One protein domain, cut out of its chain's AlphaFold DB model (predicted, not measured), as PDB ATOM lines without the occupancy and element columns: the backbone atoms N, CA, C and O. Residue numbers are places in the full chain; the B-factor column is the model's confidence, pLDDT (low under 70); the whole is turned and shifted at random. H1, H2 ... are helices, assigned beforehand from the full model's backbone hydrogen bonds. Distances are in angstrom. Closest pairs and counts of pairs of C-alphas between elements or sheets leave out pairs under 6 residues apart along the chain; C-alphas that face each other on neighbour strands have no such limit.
ATOM      1  N   GLU A 270      -3.436  22.073  -6.230       82.50
ATOM      2  CA  GLU A 270      -4.169  22.603  -7.387       82.50
ATOM      3  C   GLU A 270      -5.673  22.334  -7.274       82.50
ATOM      4  O   GLU A 270      -6.478  23.256  -7.372       82.50
ATOM      5  N   HIS A 271      -6.072  21.102  -6.929       87.88
ATOM      6  CA  HIS A 271      -7.480  20.761  -6.701       87.88
ATOM      7  C   HIS A 271      -8.079  21.579  -5.544       87.88
ATOM      8  O   HIS A 271      -9.234  21.997  -5.609       87.88
ATOM      9  N   THR A 272      -7.309  21.808  -4.471       86.44
ATOM     10  CA  THR A 272      -7.741  22.637  -3.332       86.44
ATOM     11  C   THR A 272      -7.960  24.089  -3.750       86.44
ATOM     12  O   THR A 272      -8.964  24.690  -3.372       86.44
ATOM     13  N   GLN A 273      -7.027  24.651  -4.516       89.44
ATOM     14  CA  GLN A 273      -7.062  26.038  -4.973       89.44
ATOM     15  C   GLN A 273      -8.203  26.263  -5.966       89.44
ATOM     16  O   GLN A 273      -8.957  27.220  -5.806       89.44
ATOM     17  N   LEU A 274      -8.385  25.346  -6.922       91.88
ATOM     18  CA  LEU A 274      -9.503  25.365  -7.863       91.88
ATOM     19  C   LEU A 274     -10.844  25.269  -7.139       91.88
ATOM     20  O   LEU A 274     -11.731  26.080  -7.390       91.88
ATOM     21  N   LEU A 275     -10.984  24.340  -6.187       93.75
ATOM     22  CA  LEU A 275     -12.209  24.230  -5.396       93.75
ATOM     23  C   LEU A 275     -12.471  25.503  -4.575       93.75
ATOM     24  O   LEU A 275     -13.607  25.957  -4.505       93.75
ATOM     25  N   ALA A 276     -11.440  26.113  -3.986       92.81
ATOM     26  CA  ALA A 276     -11.582  27.368  -3.250       92.81
ATOM     27  C   ALA A 276     -11.969  28.544  -4.164       92.81
ATOM     28  O   ALA A 276     -12.775  29.390  -3.771       92.81
ATOM     29  N   ALA A 277     -11.426  28.606  -5.382       93.62
ATOM     30  CA  ALA A 277     -11.830  29.584  -6.388       93.62
ATOM     31  C   ALA A 277     -13.294  29.373  -6.797       93.62
ATOM     32  O   ALA A 277     -14.084  30.316  -6.770       93.62
ATOM     33  N   PHE A 278     -13.683  28.128  -7.072       95.44
ATOM     34  CA  PHE A 278     -15.054  27.767  -7.412       95.44
ATOM     35  C   PHE A 278     -16.045  28.067  -6.277       95.44
ATOM     36  O   PHE A 278     -17.137  28.578  -6.527       95.44
ATOM     37  N   ALA A 279     -15.649  27.842  -5.021       94.75
ATOM     38  CA  ALA A 279     -16.448  28.193  -3.851       94.75
ATOM     39  C   ALA A 279     -16.722  29.700  -3.772       94.75
ATOM     40  O   ALA A 279     -17.856  30.102  -3.521       94.75
ATOM     41  N   LYS A 280     -15.718  30.543  -4.054       93.50
ATOM     42  CA  LYS A 280     -15.902  32.003  -4.123       93.50
ATOM     43  C   LYS A 280     -16.879  32.399  -5.227       93.50
ATOM     44  O   LYS A 280     -17.698  33.284  -5.008       93.50
ATOM     45  N   VAL A 281     -16.823  31.733  -6.382       93.00
ATOM     46  CA  VAL A 281     -17.792  31.951  -7.466       93.00
ATOM     47  C   VAL A 281     -19.202  31.576  -7.003       93.00
ATOM     48  O   VAL A 281     -20.118  32.385  -7.130       93.00
ATOM     49  N   CYS A 282     -19.376  30.406  -6.382       91.44
ATOM     50  CA  CYS A 282     -20.671  29.943  -5.870       91.44
ATOM     51  C   CYS A 282     -21.229  30.799  -4.721       91.44
ATOM     52  O   CYS A 282     -22.441  30.838  -4.520       91.44
ATOM     53  N   ALA A 283     -20.362  31.494  -3.984       89.56
ATOM     54  CA  ALA A 283     -20.735  32.407  -2.907       89.56
ATOM     55  C   ALA A 283     -21.196  33.792  -3.397       89.56
ATOM     56  O   ALA A 283     -21.513  34.646  -2.572       89.56
ATOM     57  N   THR A 284     -21.243  34.034  -4.711       88.19
ATOM     58  CA  THR A 284     -21.746  35.297  -5.268       88.19
ATOM     59  C   THR A 284     -23.200  35.517  -4.824       88.19
ATOM     60  O   THR A 284     -24.102  34.734  -5.153       88.19
ATOM     61  N   GLU A 285     -23.423  36.575  -4.041       84.94
ATOM     62  CA  GLU A 285     -24.758  37.013  -3.626       84.94
ATOM     63  C   GLU A 285     -25.587  37.438  -4.841       84.94
ATOM     64  O   GLU A 285     -25.034  37.852  -5.855       84.94
ATOM     65  N   GLY A 286     -26.911  37.316  -4.764       81.81
ATOM     66  CA  GLY A 286     -27.793  37.709  -5.868       81.81
ATOM     67  C   GLY A 286     -27.904  36.683  -7.003       81.81
ATOM     68  O   GLY A 286     -28.394  37.006  -8.078       81.81
ATOM     69  N   THR A 287     -27.482  35.435  -6.787       84.56
ATOM     70  CA  THR A 287     -27.548  34.357  -7.792       84.56
ATOM     71  C   THR A 287     -28.629  33.337  -7.440       84.56
ATOM     72  O   THR A 287     -29.119  33.309  -6.312       84.56
ATOM     73  N   PHE A 288     -28.969  32.422  -8.357       77.94
ATOM     74  CA  PHE A 288     -29.848  31.284  -8.027       77.94
ATOM     75  C   PHE A 288     -29.280  30.388  -6.916       77.94
ATOM     76  O   PHE A 288     -30.010  29.572  -6.372       77.94
ATOM     77  N   LEU A 289     -27.981  30.478  -6.611       81.81
ATOM     78  CA  LEU A 289     -27.378  29.725  -5.518       81.81
ATOM     79  C   LEU A 289     -27.677  30.369  -4.168       81.81
ATOM     80  O   LEU A 289     -27.729  29.664  -3.170       81.81
ATOM     81  N   THR A 290     -27.825  31.691  -4.109       81.06
ATOM     82  CA  THR A 290     -27.924  32.448  -2.852       81.06
ATOM     83  C   THR A 290     -29.310  33.039  -2.610       81.06
ATOM     84  O   THR A 290     -29.642  33.350  -1.467       81.06
ATOM     85  N   LEU A 291     -30.134  33.156  -3.652       80.81
ATOM     86  CA  LEU A 291     -31.497  33.666  -3.579       80.81
ATOM     87  C   LEU A 291     -32.547  32.547  -3.455       80.81
ATOM     88  O   LEU A 291     -32.311  31.425  -3.894       80.81
ATOM     89  N   PRO A 292     -33.743  32.841  -2.906       74.50
ATOM     90  CA  PRO A 292     -34.830  31.871  -2.832       74.50
ATOM     91  C   PRO A 292     -35.325  31.395  -4.211       74.50
ATOM     92  O   PRO A 292     -35.276  32.157  -5.190       74.50
ATOM     93  N   PRO A 293     -35.922  30.187  -4.292       70.75
ATOM     94  CA  PRO A 293     -36.522  29.678  -5.522       70.75
ATOM     95  C   PRO A 293     -37.568  30.639  -6.099       70.75
ATOM     96  O   PRO A 293     -38.446  31.126  -5.389       70.75
ATOM     97  N   GLY A 294     -37.526  30.862  -7.414       69.12
ATOM     98  CA  GLY A 294     -38.478  31.742  -8.099       69.12
ATOM     99  C   GLY A 294     -38.134  33.236  -8.052       69.12
ATOM    100  O   GLY A 294     -38.951  34.045  -8.501       69.12
ATOM    101  N   SER A 295     -36.941  33.601  -7.576       74.19
ATOM    102  CA  SER A 295     -36.373  34.939  -7.780       74.19
ATOM    103  C   SER A 295     -36.205  35.241  -9.277       74.19
ATOM    104  O   SER A 295     -35.987  34.327 -10.076       74.19
ATOM    105  N   ASP A 296     -36.378  36.502  -9.680       71.06
ATOM    106  CA  ASP A 296     -36.115  36.934 -11.058       71.06
ATOM    107  C   ASP A 296     -34.622  37.232 -11.226       71.06
ATOM    108  O   ASP A 296     -34.074  38.094 -10.544       71.06
ATOM    109  N   LEU A 297     -33.967  36.470 -12.098       72.25
ATOM    110  CA  LEU A 297     -32.521  36.513 -12.317       72.25
ATOM    111  C   LEU A 297     -32.162  37.012 -13.719       72.25
ATOM    112  O   LEU A 297     -30.981  37.161 -14.022       72.25
ATOM    113  N   ALA A 298     -33.162  37.278 -14.570       62.25
ATOM    114  CA  ALA A 298     -32.972  37.533 -15.999       62.25
ATOM    115  C   ALA A 298     -32.172  38.816 -16.298       62.25
ATOM    116  O   ALA A 298     -31.713  39.006 -17.421       62.25
ATOM    117  N   GLN A 299     -32.001  39.691 -15.302       65.75
ATOM    118  CA  GLN A 299     -31.265  40.955 -15.410       65.75
ATOM    119  C   GLN A 299     -30.320  41.206 -14.225       65.75
ATOM    120  O   GLN A 299     -29.857  42.330 -14.046       65.75
ATOM    121  N   SER A 300     -30.029  40.193 -13.399       80.00
ATOM    122  CA  SER A 300     -29.119  40.385 -12.265       80.00
ATOM    123  C   SER A 300     -27.672  40.520 -12.770       80.00
ATOM    124  O   SER A 300     -27.149  39.576 -13.381       80.00
ATOM    125  N   PRO A 301     -26.991  41.658 -12.521       84.75
ATOM    126  CA  PRO A 301     -25.574  41.803 -12.852       84.75
ATOM    127  C   PRO A 301     -24.705  40.800 -12.076       84.75
ATOM    128  O   PRO A 301     -23.667  40.361 -12.573       84.75
ATOM    129  N   GLU A 302     -25.149  40.373 -10.895       87.44
ATOM    130  CA  GLU A 302     -24.504  39.336 -10.095       87.44
ATOM    131  C   GLU A 302     -24.623  37.955 -10.745       87.44
ATOM    132  O   GLU A 302     -23.635  37.221 -10.803       87.44
ATOM    133  N   MET A 303     -25.791  37.614 -11.298       87.00
ATOM    134  CA  MET A 303     -25.984  36.378 -12.059       87.00
ATOM    135  C   MET A 303     -25.108  36.357 -13.318       87.00
ATOM    136  O   MET A 303     -24.448  35.353 -13.589       87.00
ATOM    137  N   ALA A 304     -25.026  37.472 -14.049       86.75
ATOM    138  CA  ALA A 304     -24.131  37.591 -15.200       86.75
ATOM    139  C   ALA A 304     -22.656  37.396 -14.801       86.75
ATOM    140  O   ALA A 304     -21.926  36.641 -15.447       86.75
ATOM    141  N   LYS A 305     -22.228  38.014 -13.691       89.00
ATOM    142  CA  LYS A 305     -20.880  37.842 -13.136       89.00
ATOM    143  C   LYS A 305     -20.612  36.393 -12.725       89.00
ATOM    144  O   LYS A 305     -19.546  35.867 -13.036       89.00
ATOM    145  N   PHE A 306     -21.569  35.741 -12.068       91.19
ATOM    146  CA  PHE A 306     -21.473  34.330 -11.705       91.19
ATOM    147  C   PHE A 306     -21.280  33.446 -12.938       91.19
ATOM    148  O   PHE A 306     -20.336  32.662 -12.972       91.19
ATOM    149  N   LEU A 307     -22.127  33.597 -13.961       90.62
ATOM    150  CA  LEU A 307     -22.056  32.796 -15.186       90.62
ATOM    151  C   LEU A 307     -20.720  32.976 -15.906       90.62
ATOM    152  O   LEU A 307     -20.135  31.997 -16.363       90.62
ATOM    153  N   MET A 308     -20.224  34.214 -15.964       90.56
ATOM    154  CA  MET A 308     -18.924  34.536 -16.542       90.56
ATOM    155  C   MET A 308     -17.783  33.870 -15.759       90.56
ATOM    156  O   MET A 308     -16.972  33.166 -16.352       90.56
ATOM    157  N   CYS A 309     -17.722  34.044 -14.435       92.19
ATOM    158  CA  CYS A 309     -16.649  33.470 -13.618       92.19
ATOM    159  C   CYS A 309     -16.702  31.933 -13.572       92.19
ATOM    160  O   CYS A 309     -15.664  31.277 -13.631       92.19
ATOM    161  N   ALA A 310     -17.899  31.347 -13.493       91.50
ATOM    162  CA  ALA A 310     -18.078  29.901 -13.557       91.50
ATOM    163  C   ALA A 310     -17.692  29.358 -14.940       91.50
ATOM    164  O   ALA A 310     -17.019  28.336 -15.014       91.50
ATOM    165  N   GLY A 311     -18.035  30.073 -16.015       92.25
ATOM    166  CA  GLY A 311     -17.636  29.731 -17.380       92.25
ATOM    167  C   GLY A 311     -16.131  29.826 -17.620       92.25
ATOM    168  O   GLY A 311     -15.584  28.988 -18.320       92.25
ATOM    169  N   GLN A 312     -15.434  30.776 -16.994       92.19
ATOM    170  CA  GLN A 312     -13.969  30.839 -17.051       92.19
ATOM    171  C   GLN A 312     -13.312  29.611 -16.407       92.19
ATOM    172  O   GLN A 312     -12.359  29.073 -16.959       92.19
ATOM    173  N   LEU A 313     -13.826  29.152 -15.261       91.50
ATOM    174  CA  LEU A 313     -13.287  27.974 -14.572       91.50
ATOM    175  C   LEU A 313     -13.683  26.658 -15.247       91.50
ATOM    176  O   LEU A 313     -12.872  25.748 -15.335       91.50
ATOM    177  N   LEU A 314     -14.937  26.527 -15.679       93.00
ATOM    178  CA  LEU A 314     -15.481  25.275 -16.214       93.00
ATOM    179  C   LEU A 314     -15.398  25.178 -17.744       93.00
ATOM    180  O   LEU A 314     -15.727  24.132 -18.294       93.00
ATOM    181  N   GLY A 315     -14.983  26.247 -18.423       87.88
ATOM    182  CA  GLY A 315     -14.638  26.243 -19.844       87.88
ATOM    183  C   GLY A 315     -13.178  25.864 -20.109       87.88
ATOM    184  O   GLY A 315     -12.856  25.436 -21.215       87.88
ATOM    185  N   ASP A 316     -12.303  25.982 -19.105       91.44
ATOM    186  CA  ASP A 316     -10.937  25.458 -19.163       91.44
ATOM    187  C   ASP A 316     -10.935  23.933 -18.966       91.44
ATOM    188  O   ASP A 316     -11.553  23.416 -18.035       91.44
ATOM    189  N   ALA A 317     -10.258  23.198 -19.852       89.88
ATOM    190  CA  ALA A 317     -10.345  21.739 -19.894       89.88
ATOM    191  C   ALA A 317      -9.725  21.062 -18.660       89.88
ATOM    192  O   ALA A 317     -10.273  20.076 -18.157       89.88
ATOM    193  N   GLU A 318      -8.605  21.586 -18.156       89.06
ATOM    194  CA  GLU A 318      -7.914  21.029 -16.990       89.06
ATOM    195  C   GLU A 318      -8.688  21.329 -15.706       89.06
ATOM    196  O   GLU A 318      -8.957  20.424 -14.908       89.06
ATOM    197  N   ALA A 319      -9.131  22.576 -15.532       90.44
ATOM    198  CA  ALA A 319      -9.946  22.979 -14.399       90.44
ATOM    199  C   ALA A 319     -11.308  22.270 -14.393       90.44
ATOM    200  O   ALA A 319     -11.742  21.805 -13.336       90.44
ATOM    201  N   TYR A 320     -11.949  22.104 -15.555       92.94
ATOM    202  CA  TYR A 320     -13.160  21.296 -15.701       92.94
ATOM    203  C   TYR A 320     -12.919  19.856 -15.241       92.94
ATOM    204  O   TYR A 320     -13.666  19.344 -14.401       92.94
ATOM    205  N   ALA A 321     -11.871  19.200 -15.753       91.50
ATOM    206  CA  ALA A 321     -11.556  17.815 -15.414       91.50
ATOM    207  C   ALA A 321     -11.257  17.644 -13.915       91.50
ATOM    208  O   ALA A 321     -11.732  16.692 -13.288       91.50
ATOM    209  N   ALA A 322     -10.531  18.589 -13.316       90.94
ATOM    210  CA  ALA A 322     -10.228  18.588 -11.891       90.94
ATOM    211  C   ALA A 322     -11.485  18.810 -11.032       90.94
ATOM    212  O   ALA A 322     -11.753  18.013 -10.129       90.94
ATOM    213  N   LEU A 323     -12.270  19.860 -11.313       94.81
ATOM    214  CA  LEU A 323     -13.458  20.242 -10.534       94.81
ATOM    215  C   LEU A 323     -14.575  19.199 -10.620       94.81
ATOM    216  O   LEU A 323     -15.208  18.887  -9.612       94.81
ATOM    217  N   THR A 324     -14.807  18.636 -11.806       95.00
ATOM    218  CA  THR A 324     -15.822  17.592 -12.007       95.00
ATOM    219  C   THR A 324     -15.310  16.195 -11.665       95.00
ATOM    220  O   THR A 324     -16.095  15.248 -11.634       95.00
ATOM    221  N   GLY A 325     -14.012  16.028 -11.402       93.75
ATOM    222  CA  GLY A 325     -13.408  14.753 -11.037       93.75
ATOM    223  C   GLY A 325     -13.849  14.254  -9.658       93.75
ATOM    224  O   GLY A 325     -14.017  15.021  -8.707       93.75
ATOM    225  N   HIS A 326     -13.966  12.929  -9.504       93.44
ATOM    226  CA  HIS A 326     -14.426  12.302  -8.253       93.44
ATOM    227  C   HIS A 326     -13.560  12.630  -7.031       93.44
ATOM    228  O   HIS A 326     -14.053  12.610  -5.906       93.44
ATOM    229  N   ALA A 327     -12.295  13.010  -7.227       91.19
ATOM    230  CA  ALA A 327     -11.447  13.507  -6.147       91.19
ATOM    231  C   ALA A 327     -12.006  14.790  -5.502       91.19
ATOM    232  O   ALA A 327     -12.064  14.880  -4.272       91.19
ATOM    233  N   VAL A 328     -12.420  15.767  -6.321       93.56
ATOM    234  CA  VAL A 328     -13.010  17.033  -5.857       93.56
ATOM    235  C   VAL A 328     -14.442  16.811  -5.387       93.56
ATOM    236  O   VAL A 328     -14.782  17.251  -4.290       93.56
ATOM    237  N   LEU A 329     -15.253  16.049  -6.124       96.06
ATOM    238  CA  LEU A 329     -16.627  15.739  -5.711       96.06
ATOM    239  C   LEU A 329     -16.670  15.065  -4.333       96.06
ATOM    240  O   LEU A 329     -17.429  15.485  -3.456       96.06
ATOM    241  N   THR A 330     -15.813  14.070  -4.085       94.44
ATOM    242  CA  THR A 330     -15.742  13.421  -2.769       94.44
ATOM    243  C   THR A 330     -15.171  14.349  -1.695       94.44
ATOM    244  O   THR A 330     -15.570  14.268  -0.535       94.44
ATOM    245  N   ARG A 331     -14.283  15.286  -2.052       92.50
ATOM    246  CA  ARG A 331     -13.814  16.316  -1.116       92.50
ATOM    247  C   ARG A 331     -14.948  17.239  -0.666       92.50
ATOM    248  O   ARG A 331     -15.053  17.526   0.522       92.50
ATOM    249  N   ILE A 332     -15.811  17.661  -1.589       96.00
ATOM    250  CA  ILE A 332     -16.990  18.469  -1.257       96.00
ATOM    251  C   ILE A 332     -17.942  17.670  -0.362       96.00
ATOM    252  O   ILE A 332     -18.412  18.198   0.643       96.00
ATOM    253  N   ARG A 333     -18.166  16.379  -0.655       95.19
ATOM    254  CA  ARG A 333     -18.943  15.480   0.223       95.19
ATOM    255  C   ARG A 333     -18.359  15.408   1.632       95.19
ATOM    256  O   ARG A 333     -19.109  15.478   2.599       95.19
ATOM    257  N   LEU A 334     -17.035  15.308   1.761       92.81
ATOM    258  CA  LEU A 334     -16.376  15.284   3.066       92.81
ATOM    259  C   LEU A 334     -16.579  16.596   3.839       92.81
ATOM    260  O   LEU A 334     -16.901  16.558   5.023       92.81
ATOM    261  N   ASN A 335     -16.447  17.747   3.175       93.50
ATOM    262  CA  ASN A 335     -16.712  19.052   3.790       93.50
ATOM    263  C   ASN A 335     -18.175  19.213   4.210       93.50
ATOM    264  O   ASN A 335     -18.439  19.679   5.317       93.50
ATOM    265  N   LEU A 336     -19.111  18.784   3.361       95.44
ATOM    266  CA  LEU A 336     -20.541  18.753   3.667       95.44
ATOM    267  C   LEU A 336     -20.809  17.936   4.936       95.44
ATOM    268  O   LEU A 336     -21.457  18.422   5.861       95.44
ATOM    269  N   LEU A 337     -20.254  16.727   5.011       93.19
ATOM    270  CA  LEU A 337     -20.416  15.853   6.169       93.19
ATOM    271  C   LEU A 337     -19.785  16.451   7.425       93.19
ATOM    272  O   LEU A 337     -20.408  16.429   8.483       93.19
ATOM    273  N   ARG A 338     -18.600  17.058   7.309       92.00
ATOM    274  CA  ARG A 338     -17.932  17.738   8.426       92.00
ATOM    275  C   ARG A 338     -18.751  18.914   8.943       92.00
ATOM    276  O   ARG A 338     -18.869  19.095  10.153       92.00
ATOM    277  N   ALA A 339     -19.324  19.712   8.049       95.00
ATOM    278  CA  ALA A 339     -20.194  20.814   8.431       95.00
ATOM    279  C   ALA A 339     -21.435  20.296   9.174       95.00
ATOM    280  O   ALA A 339     -21.797  20.833  10.219       95.00
ATOM    281  N   GLN A 340     -22.035  19.198   8.712       93.44
ATOM    282  CA  GLN A 340     -23.189  18.590   9.376       93.44
ATOM    283  C   GLN A 340     -22.856  17.994  10.745       93.44
ATOM    284  O   GLN A 340     -23.558  18.295  11.710       93.44
ATOM    285  N   THR A 341     -21.780  17.212  10.875       90.94
ATOM    286  CA  THR A 341     -21.373  16.663  12.179       90.94
ATOM    287  C   THR A 341     -21.005  17.774  13.157       90.94
ATOM    288  O   THR A 341     -21.352  17.700  14.337       90.94
ATOM    289  N   THR A 342     -20.376  18.849  12.675       91.88
ATOM    290  CA  THR A 342     -20.059  20.013  13.511       91.88
ATOM    291  C   THR A 342     -21.326  20.759  13.939       91.88
ATOM    292  O   THR A 342     -21.449  21.111  15.108       91.88
ATOM    293  N   ALA A 343     -22.313  20.925  13.050       92.88
ATOM    294  CA  ALA A 343     -23.609  21.512  13.397       92.88
ATOM    295  C   ALA A 343     -24.373  20.682  14.446       92.88
ATOM    296  O   ALA A 343     -25.046  21.249  15.304       92.88
ATOM    297  N   MET A 344     -24.272  19.348  14.392       89.44
ATOM    298  CA  MET A 344     -24.890  18.447  15.376       89.44
ATOM    299  C   MET A 344     -24.248  18.554  16.766       89.44
ATOM    300  O   MET A 344     -24.931  18.345  17.764       89.44
ATOM    301  N   ARG A 345     -22.948  18.874  16.832       89.19
ATOM    302  CA  ARG A 345     -22.173  19.008  18.079       89.19
ATOM    303  C   ARG A 345     -22.099  20.449  18.606       89.19
ATOM    304  O   ARG A 345     -21.544  20.665  19.679       89.19
ATOM    305  N   ALA A 346     -22.607  21.424  17.853       91.94
ATOM    306  CA  ALA A 346     -22.556  22.835  18.218       91.94
ATOM    307  C   ALA A 346     -23.327  23.106  19.521       91.94
ATOM    308  O   ALA A 346     -24.466  22.666  19.680       91.94
ATOM    309  N   SER A 347     -22.703  23.849  20.438       90.75
ATOM    310  CA  SER A 347     -23.284  24.220  21.734       90.75
ATOM    311  C   SER A 347     -24.151  25.479  21.674       90.75
ATOM    312  O   SER A 347     -25.019  25.651  22.526       90.75
ATOM    313  N   SER A 348     -23.930  26.349  20.682       95.69
ATOM    314  CA  SER A 348     -24.690  27.582  20.472       95.69
ATOM    315  C   SER A 348     -25.562  27.500  19.214       95.69
ATOM    316  O   SER A 348     -25.200  26.861  18.219       95.69
ATOM    317  N   ASP A 349     -26.710  28.182  19.230       94.00
ATOM    318  CA  ASP A 349     -27.586  28.282  18.055       94.00
ATOM    319  C   ASP A 349     -26.923  29.052  16.901       94.00
ATOM    320  O   ASP A 349     -27.165  28.748  15.728       94.00
ATOM    321  N   GLU A 350     -26.043  30.008  17.216       95.06
ATOM    322  CA  GLU A 350     -25.261  30.753  16.227       95.06
ATOM    323  C   GLU A 350     -24.284  29.838  15.480       95.06
ATOM    324  O   GLU A 350     -24.277  29.820  14.244       95.06
ATOM    325  N   ASP A 351     -23.524  29.009  16.203       93.69
ATOM    326  CA  ASP A 351     -22.615  28.033  15.598       93.69
ATOM    327  C   ASP A 351     -23.386  26.989  14.793       93.69
ATOM    328  O   ASP A 351     -23.003  26.644  13.671       93.69
ATOM    329  N   LYS A 352     -24.516  26.513  15.320       94.44
ATOM    330  CA  LYS A 352     -25.379  25.563  14.615       94.44
ATOM    331  C   LYS A 352     -25.878  26.139  13.291       94.44
ATOM    332  O   LYS A 352     -25.831  25.452  12.270       94.44
ATOM    333  N   LYS A 353     -26.325  27.399  13.281       95.69
ATOM    334  CA  LYS A 353     -26.758  28.101  12.065       95.69
ATOM    335  C   LYS A 353     -25.603  28.280  11.081       95.69
ATOM    336  O   LYS A 353     -25.764  27.981   9.900       95.69
ATOM    337  N   LYS A 354     -24.431  28.702  11.562       95.88
ATOM    338  CA  LYS A 354     -23.216  28.855  10.750       95.88
ATOM    339  C   LYS A 354     -22.858  27.560  10.020       95.88
ATOM    340  O   LYS A 354     -22.691  27.569   8.804       95.88
ATOM    341  N   TRP A 355     -22.778  26.443  10.738       96.00
ATOM    342  CA  TRP A 355     -22.393  25.160  10.147       96.00
ATOM    343  C   TRP A 355     -23.478  24.554   9.252       96.00
ATOM    344  O   TRP A 355     -23.152  23.902   8.263       96.00
ATOM    345  N   LYS A 356     -24.762  24.822   9.520       95.06
ATOM    346  CA  LYS A 356     -25.845  24.487   8.580       95.06
ATOM    347  C   LYS A 356     -25.722  25.253   7.260       95.06
ATOM    348  O   LYS A 356     -25.866  24.643   6.204       95.06
ATOM    349  N   ASN A 357     -25.394  26.543   7.311       93.81
ATOM    350  CA  ASN A 357     -25.155  27.339   6.105       93.81
ATOM    351  C   ASN A 357     -23.926  26.836   5.329       93.81
ATOM    352  O   ASN A 357     -23.957  26.755   4.103       93.81
ATOM    353  N   GLU A 358     -22.859  26.449   6.036       95.38
ATOM    354  CA  GLU A 358     -21.666  25.846   5.429       95.38
ATOM    355  C   GLU A 358     -21.996  24.512   4.739       95.38
ATOM    356  O   GLU A 358     -21.561  24.263   3.612       95.38
ATOM    357  N   ALA A 359     -22.813  23.665   5.371       96.00
ATOM    358  CA  ALA A 359     -23.303  22.432   4.765       96.00
ATOM    359  C   ALA A 359     -24.102  22.730   3.484       96.00
ATOM    360  O   ALA A 359     -23.833  22.150   2.435       96.00
ATOM    361  N   GLU A 360     -25.031  23.682   3.529       94.75
ATOM    362  CA  GLU A 360     -25.820  24.063   2.355       94.75
ATOM    363  C   GLU A 360     -24.942  24.604   1.212       94.75
ATOM    364  O   GLU A 360     -25.128  24.222   0.057       94.75
ATOM    365  N   SER A 361     -23.928  25.415   1.529       94.56
ATOM    366  CA  SER A 361     -22.944  25.909   0.557       94.56
ATOM    367  C   SER A 361     -22.190  24.766  -0.140       94.56
ATOM    368  O   SER A 361     -22.103  24.723  -1.370       94.56
ATOM    369  N   ASN A 362     -21.716  23.774   0.623       97.19
ATOM    370  CA  ASN A 362     -21.066  22.590   0.057       97.19
ATOM    371  C   ASN A 362     -22.033  21.744  -0.789       97.19
ATOM    372  O   ASN A 362     -21.651  21.261  -1.855       97.19
ATOM    373  N   ALA A 363     -23.295  21.606  -0.375       96.75
ATOM    374  CA  ALA A 363     -24.309  20.902  -1.158       96.75
ATOM    375  C   ALA A 363     -24.595  21.597  -2.501       96.75
ATOM    376  O   ALA A 363     -24.680  20.924  -3.527       96.75
ATOM    377  N   ARG A 364     -24.669  22.935  -2.528       95.00
ATOM    378  CA  ARG A 364     -24.815  23.726  -3.764       95.00
ATOM    379  C   ARG A 364     -23.672  23.474  -4.744       95.00
ATOM    380  O   ARG A 364     -23.929  23.173  -5.908       95.00
ATOM    381  N   MET A 365     -22.424  23.538  -4.271       96.88
ATOM    382  CA  MET A 365     -21.253  23.239  -5.103       96.88
ATOM    383  C   MET A 365     -21.289  21.808  -5.643       96.88
ATOM    384  O   MET A 365     -21.033  21.590  -6.826       96.88
ATOM    385  N   LEU A 366     -21.626  20.836  -4.788       97.50
ATOM    386  CA  LEU A 366     -21.673  19.427  -5.165       97.50
ATOM    387  C   LEU A 366     -22.721  19.167  -6.249       97.50
ATOM    388  O   LEU A 366     -22.399  18.565  -7.268       97.50
ATOM    389  N   VAL A 367     -23.956  19.633  -6.048       95.44
ATOM    390  CA  VAL A 367     -25.049  19.458  -7.018       95.44
ATOM    391  C   VAL A 367     -24.711  20.139  -8.341       95.44
ATOM    392  O   VAL A 367     -24.915  19.550  -9.402       95.44
ATOM    393  N   LEU A 368     -24.140  21.346  -8.298       95.38
ATOM    394  CA  LEU A 368     -23.753  22.064  -9.508       95.38
ATOM    395  C   LEU A 368     -22.694  21.297 -10.304       95.38
ATOM    396  O   LEU A 368     -22.883  21.061 -11.494       95.38
ATOM    397  N   LEU A 369     -21.616  20.849  -9.658       97.06
ATOM    398  CA  LEU A 369     -20.552  20.107 -10.341       97.06
ATOM    399  C   LEU A 369     -21.002  18.720 -10.812       97.06
ATOM    400  O   LEU A 369     -20.540  18.266 -11.856       97.06
ATOM    401  N   LEU A 370     -21.927  18.066 -10.102       95.19
ATOM    402  CA  LEU A 370     -22.538  16.816 -10.561       95.19
ATOM    403  C   LEU A 370     -23.360  17.027 -11.838       95.19
ATOM    404  O   LEU A 370     -23.181  16.268 -12.786       95.19
ATOM    405  N   ARG A 371     -24.180  18.086 -11.910       92.88
ATOM    406  CA  ARG A 371     -24.903  18.445 -13.144       92.88
ATOM    407  C   ARG A 371     -23.947  18.734 -14.297       92.88
ATOM    408  O   ARG A 371     -24.184  18.304 -15.418       92.88
ATOM    409  N   VAL A 372     -22.860  19.456 -14.023       94.62
ATOM    410  CA  VAL A 372     -21.846  19.801 -15.032       94.62
ATOM    411  C   VAL A 372     -21.103  18.563 -15.529       94.62
ATOM    412  O   VAL A 372     -20.826  18.458 -16.724       94.62
ATOM    413  N   ARG A 373     -20.817  17.609 -14.636       94.12
ATOM    414  CA  ARG A 373     -20.248  16.308 -14.998       94.12
ATOM    415  C   ARG A 373     -21.208  15.498 -15.869       94.12
ATOM    416  O   ARG A 373     -20.785  14.962 -16.883       94.12
ATOM    417  N   GLU A 374     -22.484  15.424 -15.490       90.75
ATOM    418  CA  GLU A 374     -23.510  14.665 -16.221       90.75
ATOM    419  C   GLU A 374     -23.783  15.250 -17.613       90.75
ATOM    420  O   GLU A 374     -23.849  14.515 -18.594       90.75
ATOM    421  N   ALA A 375     -23.879  16.577 -17.715       90.94
ATOM    422  CA  ALA A 375     -24.045  17.270 -18.990       90.94
ATOM    423  C   ALA A 375     -22.785  17.211 -19.875       90.94
ATOM    424  O   ALA A 375     -22.850  17.432 -21.083       90.94
ATOM    425  N   GLY A 376     -21.615  16.974 -19.276       92.00
ATOM    426  CA  GLY A 376     -20.321  16.982 -19.957       92.00
ATOM    427  C   GLY A 376     -19.820  18.376 -20.359       92.00
ATOM    428  O   GLY A 376     -18.704  18.488 -20.863       92.00
ATOM    429  N   LYS A 377     -20.628  19.433 -20.172       90.25
ATOM    430  CA  LYS A 377     -20.326  20.824 -20.554       90.25
ATOM    431  C   LYS A 377     -21.049  21.826 -19.652       90.25
ATOM    432  O   LYS A 377     -22.218  21.634 -19.317       90.25
ATOM    433  N   TRP A 378     -20.369  22.915 -19.294       91.75
ATOM    434  CA  TRP A 378     -20.918  23.975 -18.439       91.75
ATOM    435  C   TRP A 378     -22.104  24.697 -19.078       91.75
ATOM    436  O   TRP A 378     -23.092  24.971 -18.402       91.75
ATOM    437  N   GLU A 379     -22.037  24.971 -20.380       90.25
ATOM    438  CA  GLU A 379     -22.995  25.815 -21.097       90.25
ATOM    439  C   GLU A 379     -24.419  25.258 -21.025       90.25
ATOM    440  O   GLU A 379     -25.372  26.011 -20.837       90.25
ATOM    441  N   GLN A 380     -24.561  23.930 -21.092       89.00
ATOM    442  CA  GLN A 380     -25.857  23.258 -20.971       89.00
ATOM    443  C   GLN A 380     -26.466  23.453 -19.579       89.00
ATOM    444  O   GLN A 380     -27.671  23.656 -19.439       89.00
ATOM    445  N   VAL A 381     -25.636  23.417 -18.535       89.38
ATOM    446  CA  VAL A 381     -26.089  23.643 -17.160       89.38
ATOM    447  C   VAL A 381     -26.395  25.121 -16.940       89.38
ATOM    448  O   VAL A 381     -27.434  25.441 -16.370       89.38
ATOM    449  N   ALA A 382     -25.550  26.023 -17.438       87.12
ATOM    450  CA  ALA A 382     -25.755  27.467 -17.369       87.12
ATOM    451  C   ALA A 382     -27.104  27.889 -17.977       87.12
ATOM    452  O   ALA A 382     -27.846  28.644 -17.349       87.12
ATOM    453  N   GLU A 383     -27.459  27.351 -19.148       84.31
ATOM    454  CA  GLU A 383     -28.747  27.613 -19.804       84.31
ATOM    455  C   GLU A 383     -29.933  27.177 -18.929       84.31
ATOM    456  O   GLU A 383     -30.886  27.932 -18.728       84.31
ATOM    457  N   VAL A 384     -29.850  25.981 -18.339       82.38
ATOM    458  CA  VAL A 384     -30.873  25.436 -17.431       82.38
ATOM    459  C   VAL A 384     -31.015  26.283 -16.163       82.38
ATOM    460  O   VAL A 384     -32.116  26.412 -15.636       82.38
ATOM    461  N   LEU A 385     -29.928  26.870 -15.664       79.31
ATOM    462  CA  LEU A 385     -29.931  27.691 -14.449       79.31
ATOM    463  C   LEU A 385     -30.448  29.118 -14.670       79.31
ATOM    464  O   LEU A 385     -30.918  29.742 -13.721       79.31
ATOM    465  N   CYS A 386     -30.384  29.627 -15.902       75.44
ATOM    466  CA  CYS A 386     -30.973  30.919 -16.270       75.44
ATOM    467  C   CYS A 386     -32.499  30.847 -16.425       75.44
ATOM    468  O   CYS A 386     -33.188  31.865 -16.358       75.44
ATOM    469  N   ASP A 387     -33.039  29.649 -16.627       77.69
ATOM    470  CA  ASP A 387     -34.472  29.407 -16.715       77.69
ATOM    471  C   ASP A 387     -35.077  29.316 -15.305       77.69
ATOM    472  O   ASP A 387     -34.777  28.415 -14.521       77.69
ATOM    473  N   LYS A 388     -35.959  30.267 -14.979       69.25
ATOM    474  CA  LYS A 388     -36.590  30.412 -13.657       69.25
ATOM    475  C   LYS A 388     -37.322  29.154 -13.181       69.25
ATOM    476  O   LYS A 388     -37.369  28.894 -11.975       69.25
ATOM    477  N   ASP A 389     -37.915  28.386 -14.090       69.44
ATOM    478  CA  ASP A 389     -38.665  27.182 -13.739       69.44
ATOM    479  C   ASP A 389     -37.757  25.960 -13.645       69.44
ATOM    480  O   ASP A 389     -37.939  25.125 -12.755       69.44
ATOM    481  N   LYS A 390     -36.713  25.891 -14.475       70.19
ATOM    482  CA  LYS A 390     -35.703  24.833 -14.383       70.19
ATOM    483  C   LYS A 390     -34.734  25.033 -13.215       70.19
ATOM    484  O   LYS A 390     -34.300  24.046 -12.628       70.19
ATOM    485  N   ALA A 391     -34.469  26.263 -12.779       67.81
ATOM    486  CA  ALA A 391     -33.662  26.552 -11.591       67.81
ATOM    487  C   ALA A 391     -34.328  26.079 -10.280       67.81
ATOM    488  O   ALA A 391     -33.647  25.841  -9.279       67.81
ATOM    489  N   LYS A 392     -35.656  25.880 -10.254       72.56
ATOM    490  CA  LYS A 392     -36.354  25.328  -9.075       72.56
ATOM    491  C   LYS A 392     -35.954  23.883  -8.781       72.56
ATOM    492  O   LYS A 392     -35.882  23.508  -7.612       72.56
ATOM    493  N   THR A 393     -35.673  23.080  -9.811       81.00
ATOM    494  CA  THR A 393     -35.246  21.683  -9.616       81.00
ATOM    495  C   THR A 393     -33.900  21.619  -8.900       81.00
ATOM    496  O   THR A 393     -33.727  20.791  -8.012       81.00
ATOM    497  N   PHE A 394     -33.006  22.573  -9.186       84.38
ATOM    498  CA  PHE A 394     -31.696  22.675  -8.547       84.38
ATOM    499  C   PHE A 394     -31.811  22.843  -7.027       84.38
ATOM    500  O   PHE A 394     -31.172  22.124  -6.268       84.38
ATOM    501  N   HIS A 395     -32.679  23.744  -6.562       84.06
ATOM    502  CA  HIS A 395     -32.887  23.957  -5.127       84.06
ATOM    503  C   HIS A 395     -33.435  22.707  -4.428       84.06
ATOM    504  O   HIS A 395     -33.031  22.391  -3.308       84.06
ATOM    505  N   GLY A 396     -34.333  21.976  -5.096       87.12
ATOM    506  CA  GLY A 396     -34.843  20.699  -4.601       87.12
ATOM    507  C   GLY A 396     -33.749  19.635  -4.485       87.12
ATOM    508  O   GLY A 396     -33.698  18.916  -3.491       87.12
ATOM    509  N   GLU A 397     -32.843  19.570  -5.460       89.56
ATOM    510  CA  GLU A 397     -31.681  18.675  -5.433       89.56
ATOM    511  C   GLU A 397     -30.689  19.042  -4.329       89.56
ATOM    512  O   GLU A 397     -30.200  18.154  -3.636       89.56
ATOM    513  N   VAL A 398     -30.434  20.335  -4.103       91.56
ATOM    514  CA  VAL A 398     -29.600  20.805  -2.985       91.56
ATOM    515  C   VAL A 398     -30.213  20.391  -1.652       91.56
ATOM    516  O   VAL A 398     -29.518  19.804  -0.823       91.56
ATOM    517  N   ALA A 399     -31.513  20.620  -1.456       91.06
ATOM    518  CA  ALA A 399     -32.207  20.207  -0.239       91.06
ATOM    519  C   ALA A 399     -32.144  18.682  -0.036       91.06
ATOM    520  O   ALA A 399     -31.834  18.218   1.062       91.06
ATOM    521  N   ALA A 400     -32.365  17.897  -1.096       89.38
ATOM    522  CA  ALA A 400     -32.236  16.442  -1.048       89.38
ATOM    523  C   ALA A 400     -30.804  16.006  -0.699       89.38
ATOM    524  O   ALA A 400     -30.617  15.133   0.146       89.38
ATOM    525  N   CYS A 401     -29.796  16.650  -1.290       93.44
ATOM    526  CA  CYS A 401     -28.388  16.390  -1.012       93.44
ATOM    527  C   CYS A 401     -28.043  16.662   0.458       93.44
ATOM    528  O   CYS A 401     -27.373  15.838   1.080       93.44
ATOM    529  N   VAL A 402     -28.517  17.776   1.031       94.12
ATOM    530  CA  VAL A 402     -28.334  18.088   2.458       94.12
ATOM    531  C   VAL A 402     -28.950  16.988   3.323       94.12
ATOM    532  O   VAL A 402     -28.247  16.413   4.148       94.12
ATOM    533  N   VAL A 403     -30.216  16.632   3.093       91.44
ATOM    534  CA  VAL A 403     -30.919  15.613   3.894       91.44
ATOM    535  C   VAL A 403     -30.236  14.245   3.800       91.44
ATOM    536  O   VAL A 403     -30.026  13.590   4.819       91.44
ATOM    537  N   GLN A 404     -29.838  13.810   2.601       89.56
ATOM    538  CA  GLN A 404     -29.157  12.522   2.413       89.56
ATOM    539  C   GLN A 404     -27.832  12.446   3.184       89.56
ATOM    540  O   GLN A 404     -27.548  11.430   3.820       89.56
ATOM    541  N   HIS A 405     -27.033  13.515   3.161       92.75
ATOM    542  CA  HIS A 405     -25.782  13.547   3.919       92.75
ATOM    543  C   HIS A 405     -26.030  13.718   5.420       92.75
ATOM    544  O   HIS A 405     -25.262  13.175   6.206       92.75
ATOM    545  N   GLU A 406     -27.120  14.375   5.837       90.38
ATOM    546  CA  GLU A 406     -27.469  14.522   7.256       90.38
ATOM    547  C   GLU A 406     -27.801  13.159   7.872       90.38
ATOM    548  O   GLU A 406     -27.330  12.832   8.964       90.38
ATOM    549  N   LEU A 407     -28.541  12.324   7.134       86.56
ATOM    550  CA  LEU A 407     -28.805  10.936   7.515       86.56
ATOM    551  C   LEU A 407     -27.506  10.134   7.648       86.56
ATOM    552  O   LEU A 407     -27.332   9.415   8.633       86.56
ATOM    553  N   LEU A 408     -26.574  10.284   6.702       88.62
ATOM    554  CA  LEU A 408     -25.262   9.636   6.771       88.62
ATOM    555  C   LEU A 408     -24.439  10.121   7.976       88.62
ATOM    556  O   LEU A 408     -23.892   9.302   8.715       88.62
ATOM    557  N   ALA A 409     -24.391  11.433   8.210       88.94
ATOM    558  CA  ALA A 409     -23.696  12.037   9.342       88.94
ATOM    559  C   ALA A 409     -24.246  11.528  10.684       88.94
ATOM    560  O   ALA A 409     -23.472  11.249  11.598       88.94
ATOM    561  N   GLY A 410     -25.567  11.345  10.792       84.88
ATOM    562  CA  GLY A 410     -26.203  10.748  11.969       84.88
ATOM    563  C   GLY A 410     -25.984   9.234  12.099       84.88
ATOM    564  O   GLY A 410     -25.940   8.711  13.214       84.88
ATOM    565  N   ALA A 411     -25.832   8.519  10.982       80.31
ATOM    566  CA  ALA A 411     -25.605   7.076  10.955       80.31
ATOM    567  C   ALA A 411     -24.183   6.686  11.383       80.31
ATOM    568  O   ALA A 411     -23.992   5.698  12.091       80.31
ATOM    569  N   TRP A 412     -23.169   7.459  10.998       84.06
ATOM    570  CA  TRP A 412     -21.773   7.101  11.254       84.06
ATOM    571  C   TRP A 412     -21.390   6.894  12.721       84.06
ATOM    572  O   TRP A 412     -20.753   5.877  13.006       84.06
ATOM    573  N   PRO A 413     -21.776   7.771  13.668       80.69
ATOM    574  CA  PRO A 413     -21.529   7.525  15.084       80.69
ATOM    575  C   PRO A 413     -22.159   6.216  15.568       80.69
ATOM    576  O   PRO A 413     -21.532   5.488  16.332       80.69
ATOM    577  N   LYS A 414     -23.363   5.882  15.081       81.69
ATOM    578  CA  LYS A 414     -24.083   4.653  15.457       81.69
ATOM    579  C   LYS A 414     -23.379   3.387  14.970       81.69
ATOM    580  O   LYS A 414     -23.448   2.364  15.638       81.69
ATOM    581  N   PHE A 415     -22.682   3.467  13.838       79.69
ATOM    582  CA  PHE A 415     -21.960   2.343  13.237       79.69
ATOM    583  C   PHE A 415     -20.452   2.337  13.544       79.69
ATOM    584  O   PHE A 415     -19.699   1.615  12.899       79.69
ATOM    585  N   GLY A 416     -19.994   3.126  14.523       76.12
ATOM    586  CA  GLY A 416     -18.601   3.097  14.989       76.12
ATOM    587  C   GLY A 416     -17.607   3.897  14.141       76.12
ATOM    588  O   GLY A 416     -16.402   3.756  14.319       76.12
TER     589      GLY A 416
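What this domain is: This is residues 270 to 416 of the 423 residues of the protein "Hypothetical protein" of Prasinoderma singulare (UniProt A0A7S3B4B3). A long helical hairpin, H4 and H5, makes the core, with H7 crossing one side of it and the last turn of H1, residues 279 to 282, crossing H5 on the other side. H2 lies between H1 and H6 and runs the opposite way to both at shallow tilts, H6 makes a corner with residues 371 to 375 of H5, and short H3 follows H2 at a corner and is joined to H4 by a tight link. The printed part has 147 residues with seven named helices, H1 to H7 in chain order, and no named strand: the class is all helix. It is compact, with a radius of gyration of the C-alphas of 15.5 A, and spans 44 by 33 by 22 A.

How they stand to each other: H1, residues 270 to 282, and H2, residues 301 to 315, form a helical hairpin at a shallow tilt of 21 degrees, opposite ways; H1 touches H2 with residues 278 to 282 alone, and the closest C-alphas are those of Val 281 and Phe 306, 6.1 A apart. H3, residues 317 to 324, is about perpendicular to H1 at 75 degrees and touches it, closest at the C-alphas of His 271 and Ala 322, 6.3 A. H4, residues 326 to 345, and H5, residues 349 to 375, are a helical hairpin that touches with 34 pairs of C-alphas within 8 A, at a shallow tilt of 19 degrees, closest at Ala 343 and Lys 352, 4.6 A. H5 is the hub, touching five helices; residues 361 to 365 touch H1, closest at the C-alphas of Cys 282 and Met 365, 6.8 A. H6, residues 378 to 386, touches H2 at a shallow tilt of 19 degrees, opposite ways, closest at the C-alphas of Leu 314 and Trp 378, 6.0 A. H7, residues 391 to 414, touches H5 at a steep tilt of 61 degrees, closest at the C-alphas of Ala 363 and Val 398, 5.6 A. H1 and H7 are apart. Every O i to N i+4 pair is within hydrogen-bond range in H1 to H6; in H7, 17 of 20 are.

Where its parts are: H1 begins at C-alpha 270, (-4.169, 22.603, -7.387), and measures 18.1 A from first to last C-alpha; H2 measures 20.3 A, H3 10.5 A and H4 28.3 A. H5, the longest, runs 38.8 A from C-alpha 349 at (-27.586, 28.282, 18.055). H6 measures 12.4 A, and H7 36.1 A, ending at C-alpha 414, (-24.083, 4.653, 15.457).

The domain as a whole: The two C-alphas farthest apart, those of Gln 299 and Gly 416, are 50.2 A apart. The printed part has no cut. The link from H1 to H2, residues 283 to 300, is long; the other five are tight. The mean pLDDT of the printed part is 88.5, and residues 294, 298 to 299, 388 to 389 and 391 are under 70.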